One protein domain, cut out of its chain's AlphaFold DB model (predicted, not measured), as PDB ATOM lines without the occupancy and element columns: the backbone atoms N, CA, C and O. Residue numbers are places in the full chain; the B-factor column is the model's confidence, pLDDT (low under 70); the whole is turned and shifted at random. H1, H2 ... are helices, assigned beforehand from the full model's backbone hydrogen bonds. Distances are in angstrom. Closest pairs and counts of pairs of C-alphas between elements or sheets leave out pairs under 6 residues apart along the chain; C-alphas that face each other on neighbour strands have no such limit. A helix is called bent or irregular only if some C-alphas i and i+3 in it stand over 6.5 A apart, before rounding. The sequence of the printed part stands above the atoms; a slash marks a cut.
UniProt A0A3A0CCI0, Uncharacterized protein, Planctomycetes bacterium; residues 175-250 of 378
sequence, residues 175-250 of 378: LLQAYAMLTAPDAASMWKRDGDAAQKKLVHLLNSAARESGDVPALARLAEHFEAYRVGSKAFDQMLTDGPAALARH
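This is residues 175 to 250 of the 378 residues of an uncharacterized protein of Planctomycetes bacterium (UniProt A0A3A0CCI0). What does the model look like? It is a compact bundle of four helices, folded back and forth as H1, H2, H3 and H4, with H4 slanting back to short H1. Long H2 makes one side, and its first part turns off at a kink near residue 194. How is it made up? The printed part has 76 residues with four named helices in the order H1 H2 H3 H4 and no named strand, in the class all helix. How large is it? It is compact, with a radius of gyration of the C-alphas of 11.3 A, and rounded, spanning 33 by 24 by 20 A.

What touches the longest helix? H2, residues 187 to 212, touches H3, residues 217 to 228, with residues 199 to 210 of H2 alone, closest at the C-alphas of Val 203 and Ala 223, 4.8 A apart; this helical hairpin has a shallow tilt of 32 degrees, opposite ways. H2 also forms a helical hairpin with H1, residues 175 to 183, at a shallow tilt of 20 degrees, opposite ways; their closest C-alphas, of Leu 175 and Ala 209, are 5.0 A apart. Where is the last helix? H4, residues 234 to 248, touches H1 at a steep tilt of 47 degrees, opposite ways, with the closest C-alphas, of Tyr 179 and Pro 244, 6.1 A apart. H3 and H4, a helical hairpin at a shallow tilt of 21 degrees, opposite ways, only just touch, with 3 pairs of C-alphas within 8 A, the closest those of Phe 226 and Phe 236 at 7.0 A. H2 and H4 are near each other, while H1 and H3 are apart. What do the backbones show? In H1 and H3 every O i to N i+4 pair is within hydrogen-bond range, against 20 of 22 in H2 and 9 of 11 in H4.

Where is H2? From first to last C-alpha it measures 24.4 A, beginning at C-alpha 187 (162.206, 249.674, 133.206). It is irregular, with C-alphas 193 and 196 9.1 A apart, and has a kink of 115 degrees near residue 194. What of the others? H1 measures 12.3 A from C-alpha 175 (174.405, 242.480, 125.103), and H3 measures 16.2 A. H4 measures 22.1 A, ends at C-alpha 248 (169.214, 245.919, 118.139), and is only just irregular, with C-alphas 241 and 244 6.9 A apart.

How far does it reach? The two C-alphas farthest apart, those of Arg 193 and Gly 214, are 33.3 A apart, while those of Leu 175 and His 250, first and last printed, are 8.2 A apart. Is anything missing or uncertain? The printed part has no cut, and the links H1 to H2, H2 to H3 and H3 to H4 are tight. The mean pLDDT of the printed part is 96.8, and no printed residue is under 70.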
ATOM      1  N   LEU A 175     175.237 241.717 126.035       98.06
ATOM      2  CA  LEU A 175     174.405 242.480 125.103       98.06
ATOM      3  C   LEU A 175     172.898 242.211 125.289       98.06
ATOM      4  O   LEU A 175     172.097 243.149 125.279       98.06
ATOM      5  N   LEU A 176     172.499 240.944 125.472       98.06
ATOM      6  CA  LEU A 176     171.097 240.585 125.716       98.06
ATOM      7  C   LEU A 176     170.634 241.083 127.081       98.06
ATOM      8  O   LEU A 176     169.522 241.595 127.189       98.06
ATOM      9  N   GLN A 177     171.492 240.992 128.097       98.50
ATOM     10  CA  GLN A 177     171.191 241.499 129.434       98.50
ATOM     11  C   GLN A 177     171.014 243.027 129.440       98.50
ATOM     12  O   GLN A 177     170.056 243.532 130.025       98.50
ATOM     13  N   ALA A 178     171.879 243.771 128.738       98.62
ATOM     14  CA  ALA A 178     171.749 245.221 128.579       98.62
ATOM     15  C   ALA A 178     170.436 245.593 127.875       98.62
ATOM     16  O   ALA A 178     169.703 246.475 128.325       98.62
ATOM     17  N   TYR A 179     170.097 244.882 126.796       98.56
ATOM     18  CA  TYR A 179     168.842 245.102 126.084       98.56
ATOM     19  C   TYR A 179     167.619 244.750 126.938       98.56
ATOM     20  O   TYR A 179     166.623 245.473 126.904       98.56
ATOM     21  N   ALA A 180     167.697 243.690 127.745       98.38
ATOM     22  CA  ALA A 180     166.652 243.329 128.694       98.38
ATOM     23  C   ALA A 180     166.412 244.452 129.711       98.38
ATOM     24  O   ALA A 180     165.265 244.822 129.926       98.38
ATOM     25  N   MET A 181     167.467 245.063 130.260       98.31
ATOM     26  CA  MET A 181     167.328 246.200 131.183       98.31
ATOM     27  C   MET A 181     166.634 247.411 130.549       98.31
ATOM     28  O   MET A 181     165.838 248.077 131.206       98.31
ATOM     29  N   LEU A 182     166.920 247.702 129.277       98.19
ATOM     30  CA  LEU A 182     166.312 248.834 128.570       98.19
ATOM     31  C   LEU A 182     164.876 248.567 128.101       98.19
ATOM     32  O   LEU A 182     164.130 249.510 127.858       98.19
ATOM     33  N   THR A 183     164.491 247.300 127.948       97.94
ATOM     34  CA  THR A 183     163.188 246.908 127.382       97.94
ATOM     35  C   THR A 183     162.282 246.173 128.363       97.94
ATOM     36  O   THR A 183     161.200 245.727 127.975       97.94
ATOM     37  N   ALA A 184     162.701 246.052 129.624       97.50
ATOM     38  CA  ALA A 184     161.893 245.459 130.676       97.50
ATOM     39  C   ALA A 184     160.560 246.222 130.813       97.50
ATOM     40  O   ALA A 184     160.563 247.458 130.770       97.50
ATOM     41  N   PRO A 185     159.420 245.532 131.008       97.00
ATOM     42  CA  PRO A 185     158.122 246.189 131.179       97.00
ATOM     43  C   PRO A 185     158.096 247.217 132.319       97.00
ATOM     44  O   PRO A 185     157.360 248.199 132.258       97.00
ATOM     45  N   ASP A 186     158.918 247.011 133.348       96.56
ATOM     46  CA  ASP A 186     159.050 247.864 134.524       96.56
ATOM     47  C   ASP A 186     160.291 248.774 134.485       96.56
ATOM     48  O   ASP A 186     160.609 249.403 135.499       96.56
ATOM     49  N   ALA A 187     160.967 248.905 133.334       95.88
ATOM     50  CA  ALA A 187     162.206 249.674 133.206       95.88
ATOM     51  C   ALA A 187     162.067 251.093 133.782       95.88
ATOM     52  O   ALA A 187     162.908 251.521 134.566       95.88
ATOM     53  N   ALA A 188     160.975 251.807 133.488       95.44
ATOM     54  CA  ALA A 188     160.732 253.150 134.026       95.44
ATOM     55  C   ALA A 188     160.725 253.190 135.570       95.44
ATOM     56  O   ALA A 188     161.277 254.108 136.179       95.44
ATOM     57  N   SER A 189     160.137 252.175 136.211       96.81
ATOM     58  CA  SER A 189     160.111 252.058 137.673       96.81
ATOM     59  C   SER A 189     161.486 251.696 138.233       96.81
ATOM     60  O   SER A 189     161.901 252.271 139.238       96.81
ATOM     61  N   MET A 190     162.213 250.794 137.563       97.50
ATOM     62  CA  MET A 190     163.599 250.450 137.899       97.50
ATOM     63  C   MET A 190     164.499 251.692 137.864       97.50
ATOM     64  O   MET A 190     165.190 251.965 138.840       97.50
ATOM     65  N   TRP A 191     164.449 252.487 136.790       97.00
ATOM     66  CA  TRP A 191     165.266 253.698 136.651       97.00
ATOM     67  C   TRP A 191     164.933 254.763 137.700       97.00
ATOM     68  O   TRP A 191     165.832 255.446 138.185       97.00
ATOM     69  N   LYS A 192     163.661 254.879 138.102       96.25
ATOM     70  CA  LYS A 192     163.243 255.803 139.165       96.25
ATOM     71  C   LYS A 192     163.724 255.364 140.553       96.25
ATOM     72  O   LYS A 192     164.052 256.219 141.370       96.25
ATOM     73  N   ARG A 193     163.719 254.059 140.835       97.25
ATOM     74  CA  ARG A 193     164.072 253.502 142.151       97.25
ATOM     75  C   ARG A 193     165.583 253.353 142.336       97.25
ATOM     76  O   ARG A 193     166.106 253.745 143.371       97.25
ATOM     77  N   ASP A 194     166.261 252.817 141.325       97.19
ATOM     78  CA  ASP A 194     167.641 252.326 141.413       97.19
ATOM     79  C   ASP A 194     168.607 253.109 140.504       97.19
ATOM     80  O   ASP A 194     169.707 252.634 140.238       97.19
ATOM     81  N   GLY A 195     168.199 254.287 140.014       96.06
ATOM     82  CA  GLY A 195     168.831 255.075 138.946       96.06
ATOM     83  C   GLY A 195     170.340 254.901 138.768       96.06
ATOM     84  O   GLY A 195     170.774 254.288 137.793       96.06
ATOM     85  N   ASP A 196     171.138 255.388 139.718       97.31
ATOM     86  CA  ASP A 196     172.605 255.358 139.628       97.31
ATOM     87  C   ASP A 196     173.175 253.927 139.626       97.31
ATOM     88  O   ASP A 196     174.146 253.629 138.925       97.31
ATOM     89  N   ALA A 197     172.587 253.011 140.403       97.94
ATOM     90  CA  ALA A 197     173.020 251.616 140.458       97.94
ATOM     91  C   ALA A 197     172.655 250.864 139.167       97.94
ATOM     92  O   ALA A 197     173.484 250.135 138.614       97.94
ATOM     93  N   ALA A 198     171.443 251.083 138.653       98.12
ATOM     94  CA  ALA A 198     170.983 250.547 137.378       98.12
ATOM     95  C   ALA A 198     171.831 251.081 136.212       98.12
ATOM     96  O   ALA A 198     172.208 250.313 135.326       98.12
ATOM     97  N   GLN A 199     172.210 252.362 136.244       98.25
ATOM     98  CA  GLN A 199     173.065 252.984 135.232       98.25
ATOM     99  C   GLN A 199     174.456 252.354 135.230       98.25
ATOM    100  O   GLN A 199     174.917 251.907 134.183       98.25
ATOM    101  N   LYS A 200     175.099 252.234 136.400       98.50
ATOM    102  CA  LYS A 200     176.404 251.564 136.533       98.50
ATOM    103  C   LYS A 200     176.364 250.130 136.012       98.50
ATOM    104  O   LYS A 200     177.275 249.707 135.301       98.50
ATOM    105  N   LYS A 201     175.297 249.387 136.326       98.44
ATOM    106  CA  LYS A 201     175.101 248.024 135.818       98.44
ATOM    107  C   LYS A 201     174.960 248.003 134.294       98.44
ATOM    108  O   LYS A 201     175.610 247.185 133.650       98.44
ATOM    109  N   LEU A 202     174.166 248.903 133.711       98.56
ATOM    110  CA  LEU A 202     174.014 249.004 132.258       98.56
ATOM    111  C   LEU A 202     175.348 249.333 131.573       98.56
ATOM    112  O   LEU A 202     175.728 248.638 130.636       98.56
ATOM    113  N   VAL A 203     176.089 250.331 132.063       98.62
ATOM    114  CA  VAL A 203     177.416 250.704 131.534       98.62
ATOM    115  C   VAL A 203     178.385 249.521 131.613       98.62
ATOM    116  O   VAL A 203     179.094 249.230 130.649       98.62
ATOM    117  N   HIS A 204     178.381 248.779 132.724       98.50
ATOM    118  CA  HIS A 204     179.193 247.571 132.867       98.50
ATOM    119  C   HIS A 204     178.828 246.489 131.838       98.50
ATOM    120  O   HIS A 204     179.724 245.909 131.221       98.50
ATOM    121  N   LEU A 205     177.534 246.232 131.621       98.62
ATOM    122  CA  LEU A 205     177.069 245.268 130.619       98.62
ATOM    123  C   LEU A 205     177.434 245.704 129.196       98.62
ATOM    124  O   LEU A 205     177.871 244.873 128.411       98.62
ATOM    125  N   LEU A 206     177.319 246.991 128.862       98.50
ATOM    126  CA  LEU A 206     177.686 247.511 127.540       98.50
ATOM    127  C   LEU A 206     179.192 247.402 127.275       98.50
ATOM    128  O   LEU A 206     179.595 246.962 126.199       98.50
ATOM    129  N   ASN A 207     180.025 247.722 128.266       98.25
ATOM    130  CA  ASN A 207     181.473 247.539 128.171       98.25
ATOM    131  C   ASN A 207     181.862 246.057 128.060       98.25
ATOM    132  O   ASN A 207     182.781 245.710 127.319       98.25
ATOM    133  N   SER A 208     181.170 245.172 128.780       97.69
ATOM    134  CA  SER A 208     181.387 243.725 128.670       97.69
ATOM    135  C   SER A 208     180.947 243.201 127.307       97.69
ATOM    136  O   SER A 208     181.727 242.514 126.663       97.69
ATOM    137  N   ALA A 209     179.790 243.635 126.801       97.06
ATOM    138  CA  ALA A 209     179.316 243.318 125.458       97.06
ATOM    139  C   ALA A 209     180.291 243.793 124.369       97.06
ATOM    140  O   ALA A 209     180.528 243.071 123.402       97.06
ATOM    141  N   ALA A 210     180.884 244.984 124.523       96.00
ATOM    142  CA  ALA A 210     181.904 245.487 123.608       96.00
ATOM    143  C   ALA A 210     183.112 244.539 123.551       96.00
ATOM    144  O   ALA A 210     183.471 244.108 122.456       96.00
ATOM    145  N   ARG A 211     183.671 244.156 124.710       95.81
ATOM    146  CA  ARG A 211     184.809 243.220 124.808       95.81
ATOM    147  C   ARG A 211     184.466 241.830 124.284       95.81
ATOM    148  O   ARG A 211     185.181 241.299 123.439       95.81
ATOM    149  N   GLU A 212     183.346 241.271 124.742       94.69
ATOM    150  CA  GLU A 212     182.801 239.986 124.293       94.69
ATOM    151  C   GLU A 212     182.687 239.947 122.767       94.69
ATOM    152  O   GLU A 212     182.981 238.919 122.174       94.69
ATOM    153  N   SER A 213     182.357 241.075 122.129       92.19
ATOM    154  CA  SER A 213     182.175 241.207 120.677       92.19
ATOM    155  C   SER A 213     183.446 241.541 119.883       92.19
ATOM    156  O   SER A 213     183.362 241.868 118.697       92.19
ATOM    157  N   GLY A 214     184.630 241.464 120.497       90.25
ATOM    158  CA  GLY A 214     185.893 241.830 119.849       90.25
ATOM    159  C   GLY A 214     186.079 243.344 119.747       90.25
ATOM    160  O   GLY A 214     186.407 243.858 118.677       90.25
ATOM    161  N   ASP A 215     185.810 244.031 120.858       91.88
ATOM    162  CA  ASP A 215     185.983 245.470 121.071       91.88
ATOM    163  C   ASP A 215     185.217 246.345 120.068       91.88
ATOM    164  O   ASP A 215     185.756 247.284 119.487       91.88
ATOM    165  N   VAL A 216     183.931 246.044 119.848       89.94
ATOM    166  CA  VAL A 216     183.074 246.830 118.940       89.94
ATOM    167  C   VAL A 216     182.956 248.281 119.443       89.94
ATOM    168  O   VAL A 216     182.283 248.513 120.455       89.94
ATOM    169  N   PRO A 217     183.502 249.288 118.726       91.06
ATOM    170  CA  PRO A 217     183.589 250.655 119.252       91.06
ATOM    171  C   PRO A 217     182.227 251.311 119.482       91.06
ATOM    172  O   PRO A 217     182.056 252.108 120.398       91.06
ATOM    173  N   ALA A 218     181.224 250.961 118.675       92.62
ATOM    174  CA  ALA A 218     179.867 251.472 118.839       92.62
ATOM    175  C   ALA A 218     179.234 251.093 120.193       92.62
ATOM    176  O   ALA A 218     178.515 251.914 120.759       92.62
ATOM    177  N   LEU A 219     179.523 249.899 120.728       95.88
ATOM    178  CA  LEU A 219     179.031 249.474 122.044       95.88
ATOM    179  C   LEU A 219     179.773 250.198 123.177       95.88
ATOM    180  O   LEU A 219     179.132 250.643 124.126       95.88
ATOM    181  N   ALA A 220     181.090 250.389 123.040       96.62
ATOM    182  CA  ALA A 220     181.891 251.170 123.985       96.62
ATOM    183  C   ALA A 220     181.431 252.638 124.048       96.62
ATOM    184  O   ALA A 220     181.119 253.137 125.124       96.62
ATOM    185  N   ARG A 221     181.249 253.302 122.899       96.94
ATOM    186  CA  ARG A 221     180.702 254.673 122.845       96.94
ATOM    187  C   ARG A 221     179.294 254.768 123.423       96.94
ATOM    188  O   ARG A 221     178.940 255.765 124.042       96.94
ATOM    189  N   LEU A 222     178.467 253.743 123.213       97.75
ATOM    190  CA  LEU A 222     177.144 253.697 123.826       97.75
ATOM    191  C   LEU A 222     177.253 253.632 125.357       97.75
ATOM    192  O   LEU A 222     176.512 254.340 126.035       97.75
ATOM    193  N   ALA A 223     178.197 252.849 125.893       98.44
ATOM    194  CA  ALA A 223     178.495 252.810 127.324       98.44
ATOM    195  C   ALA A 223     178.954 254.182 127.850       98.44
ATOM    196  O   ALA A 223     178.393 254.661 128.831       98.44
ATOM    197  N   GLU A 224     179.891 254.840 127.158       98.12
ATOM    198  CA  GLU A 224     180.384 256.186 127.493       98.12
ATOM    199  C   GLU A 224     179.252 257.224 127.514       98.12
ATOM    200  O   GLU A 224     179.152 258.021 128.444       98.12
ATOM    201  N   HIS A 225     178.347 257.201 126.526       98.00
ATOM    202  CA  HIS A 225     177.189 258.099 126.511       98.00
ATOM    203  C   HIS A 225     176.238 257.833 127.677       98.00
ATOM    204  O   HIS A 225     175.762 258.779 128.304       98.00
ATOM    205  N   PHE A 226     175.957 256.562 127.987       98.25
ATOM    206  CA  PHE A 226     175.145 256.236 129.153       98.25
ATOM    207  C   PHE A 226     175.815 256.683 130.447       98.25
ATOM    208  O   PHE A 226     175.101 257.151 131.318       98.25
ATOM    209  N   GLU A 227     177.137 256.585 130.579       98.31
ATOM    210  CA  GLU A 227     177.886 257.047 131.755       98.31
ATOM    211  C   GLU A 227     177.910 258.579 131.885       98.31
ATOM    212  O   GLU A 227     177.785 259.111 132.987       98.31
ATOM    213  N   ALA A 228     178.013 259.299 130.765       98.12
ATOM    214  CA  ALA A 228     178.144 260.755 130.748       98.12
ATOM    215  C   ALA A 228     176.872 261.508 131.185       98.12
ATOM    216  O   ALA A 228     176.960 262.641 131.666       98.12
ATOM    217  N   TYR A 229     175.684 260.920 131.013       98.25
ATOM    218  CA  TYR A 229     174.418 261.582 131.335       98.25
ATOM    219  C   TYR A 229     173.878 261.166 132.703       98.25
ATOM    220  O   TYR A 229     173.720 259.990 132.997       98.25
ATOM    221  N   ARG A 230     173.510 262.143 133.539       97.75
ATOM    222  CA  ARG A 230     172.881 261.880 134.844       97.75
ATOM    223  C   ARG A 230     171.490 261.258 134.668       97.75
ATOM    224  O   ARG A 230     170.701 261.766 133.862       97.75
ATOM    225  N   VAL A 231     171.161 260.240 135.467       97.44
ATOM    226  CA  VAL A 231     169.808 259.655 135.510       97.44
ATOM    227  C   VAL A 231     168.758 260.737 135.796       97.44
ATOM    228  O   VAL A 231     168.950 261.598 136.655       97.44
ATOM    229  N   GLY A 232     167.653 260.704 135.044       95.81
ATOM    230  CA  GLY A 232     166.565 261.685 135.117       95.81
ATOM    231  C   GLY A 232     166.825 262.992 134.361       95.81
ATOM    232  O   GLY A 232     165.995 263.899 134.398       95.81
ATOM    233  N   SER A 233     167.970 263.129 133.682       97.81
ATOM    234  CA  SER A 233     168.172 264.214 132.718       97.81
ATOM    235  C   SER A 233     167.461 263.910 131.396       97.81
ATOM    236  O   SER A 233     167.398 262.761 130.965       97.81
ATOM    237  N   LYS A 234     167.029 264.956 130.678       98.06
ATOM    238  CA  LYS A 234     166.408 264.816 129.347       98.06
ATOM    239  C   LYS A 234     167.283 264.027 128.360       98.06
ATOM    240  O   LYS A 234     166.763 263.290 127.529       98.06
ATOM    241  N   ALA A 235     168.604 264.192 128.439       98.19
ATOM    242  CA  ALA A 235     169.541 263.453 127.597       98.19
ATOM    243  C   ALA A 235     169.548 261.953 127.935       98.19
ATOM    244  O   ALA A 235     169.519 261.128 127.028       98.19
ATOM    245  N   PHE A 236     169.518 261.596 129.221       98.06
ATOM    246  CA  PHE A 236     169.417 260.201 129.650       98.06
ATOM    247  C   PHE A 236     168.084 259.567 129.230       98.06
ATOM    248  O   PHE A 236     168.078 258.456 128.709       98.06
ATOM    249  N   ASP A 237     166.967 260.286 129.363       97.62
ATOM    250  CA  ASP A 237     165.648 259.797 128.929       97.62
ATOM    251  C   ASP A 237     165.598 259.540 127.413       97.62
ATOM    252  O   ASP A 237     165.035 258.543 126.949       97.62
ATOM    253  N   GLN A 238     166.251 260.406 126.628       98.00
ATOM    254  CA  GLN A 238     166.427 260.185 125.194       98.00
ATOM    255  C   GLN A 238     167.263 258.923 124.927       98.00
ATOM    256  O   GLN A 238     166.893 258.110 124.083       98.00
ATOM    257  N   MET A 239     168.337 258.696 125.691       98.00
ATOM    258  CA  MET A 239     169.147 257.477 125.582       98.00
ATOM    259  C   MET A 239     168.371 256.208 125.953       98.00
ATOM    260  O   MET A 239     168.555 255.183 125.303       98.00
ATOM    261  N   LEU A 240     167.480 256.249 126.949       97.44
ATOM    262  CA  LEU A 240     166.593 255.122 127.264       97.44
ATOM    263  C   LEU A 240     165.624 254.814 126.117       97.44
ATOM    264  O   LEU A 240     165.309 253.651 125.872       97.44
ATOM    265  N   THR A 241     165.189 255.847 125.396       97.25
ATOM    266  CA  THR A 241     164.299 255.721 124.235       97.25
ATOM    267  C   THR A 241     165.031 255.144 123.019       97.25
ATOM    268  O   THR A 241     164.549 254.202 122.390       97.25
ATOM    269  N   ASP A 242     166.223 255.658 122.708       97.69
ATOM    270  CA  ASP A 242     166.974 255.296 121.498       97.69
ATOM    271  C   ASP A 242     167.863 254.054 121.683       97.69
ATOM    272  O   ASP A 242     168.164 253.332 120.725       97.69
ATOM    273  N   GLY A 243     168.271 253.775 122.923       97.25
ATOM    274  CA  GLY A 243     169.180 252.695 123.299       97.25
ATOM    275  C   GLY A 243     168.749 251.314 122.798       97.25
ATOM    276  O   GLY A 243     169.571 250.633 122.179       97.25
ATOM    277  N   PRO A 244     167.480 250.886 122.961       97.81
ATOM    278  CA  PRO A 244     166.999 249.626 122.401       97.81
ATOM    279  C   PRO A 244     167.231 249.504 120.889       97.81
ATOM    280  O   PRO A 244     167.702 248.470 120.413       97.81
ATOM    281  N   ALA A 245     166.937 250.557 120.123       95.94
ATOM    282  CA  ALA A 245     167.130 250.552 118.676       95.94
ATOM    283  C   ALA A 245     168.619 250.533 118.297       95.94
ATOM    284  O   ALA A 245     168.991 249.890 117.312       95.94
ATOM    285  N   ALA A 246     169.473 251.198 119.082       96.06
ATOM    286  CA  ALA A 246     170.921 251.142 118.917       96.06
ATOM    287  C   ALA A 246     171.460 249.721 119.166       96.06
ATOM    288  O   ALA A 246     172.128 249.169 118.293       96.06
ATOM    289  N   LEU A 247     171.100 249.087 120.289       96.62
ATOM    290  CA  LEU A 247     171.521 247.718 120.618       96.62
ATOM    291  C   LEU A 247     171.007 246.684 119.618       96.62
ATOM    292  O   LEU A 247     171.742 245.772 119.251       96.62
ATOM    293  N   ALA A 248     169.785 246.851 119.106       93.81
ATOM    294  CA  ALA A 248     169.214 245.919 118.139       93.81
ATOM    295  C   ALA A 248     170.040 245.788 116.847       93.81
ATOM    296  O   ALA A 248     170.004 244.749 116.181       93.81
ATOM    297  N   ARG A 249     170.831 246.812 116.496       92.00
ATOM    298  CA  ARG A 249     171.744 246.776 115.342       92.00
ATOM    299  C   ARG A 249     172.925 245.825 115.545       92.00
ATOM    300  O   ARG A 249     173.504 245.415 114.543       92.00
ATOM    301  N   HIS A 250     173.217 245.454 116.791       93.06
ATOM    302  CA  HIS A 250     174.288 244.544 117.210       93.06
ATOM    303  C   HIS A 250     173.794 243.110 117.470       93.06
ATOM    304  O   HIS A 250     174.522 242.259 117.958       93.06
TER     305      HIS A 250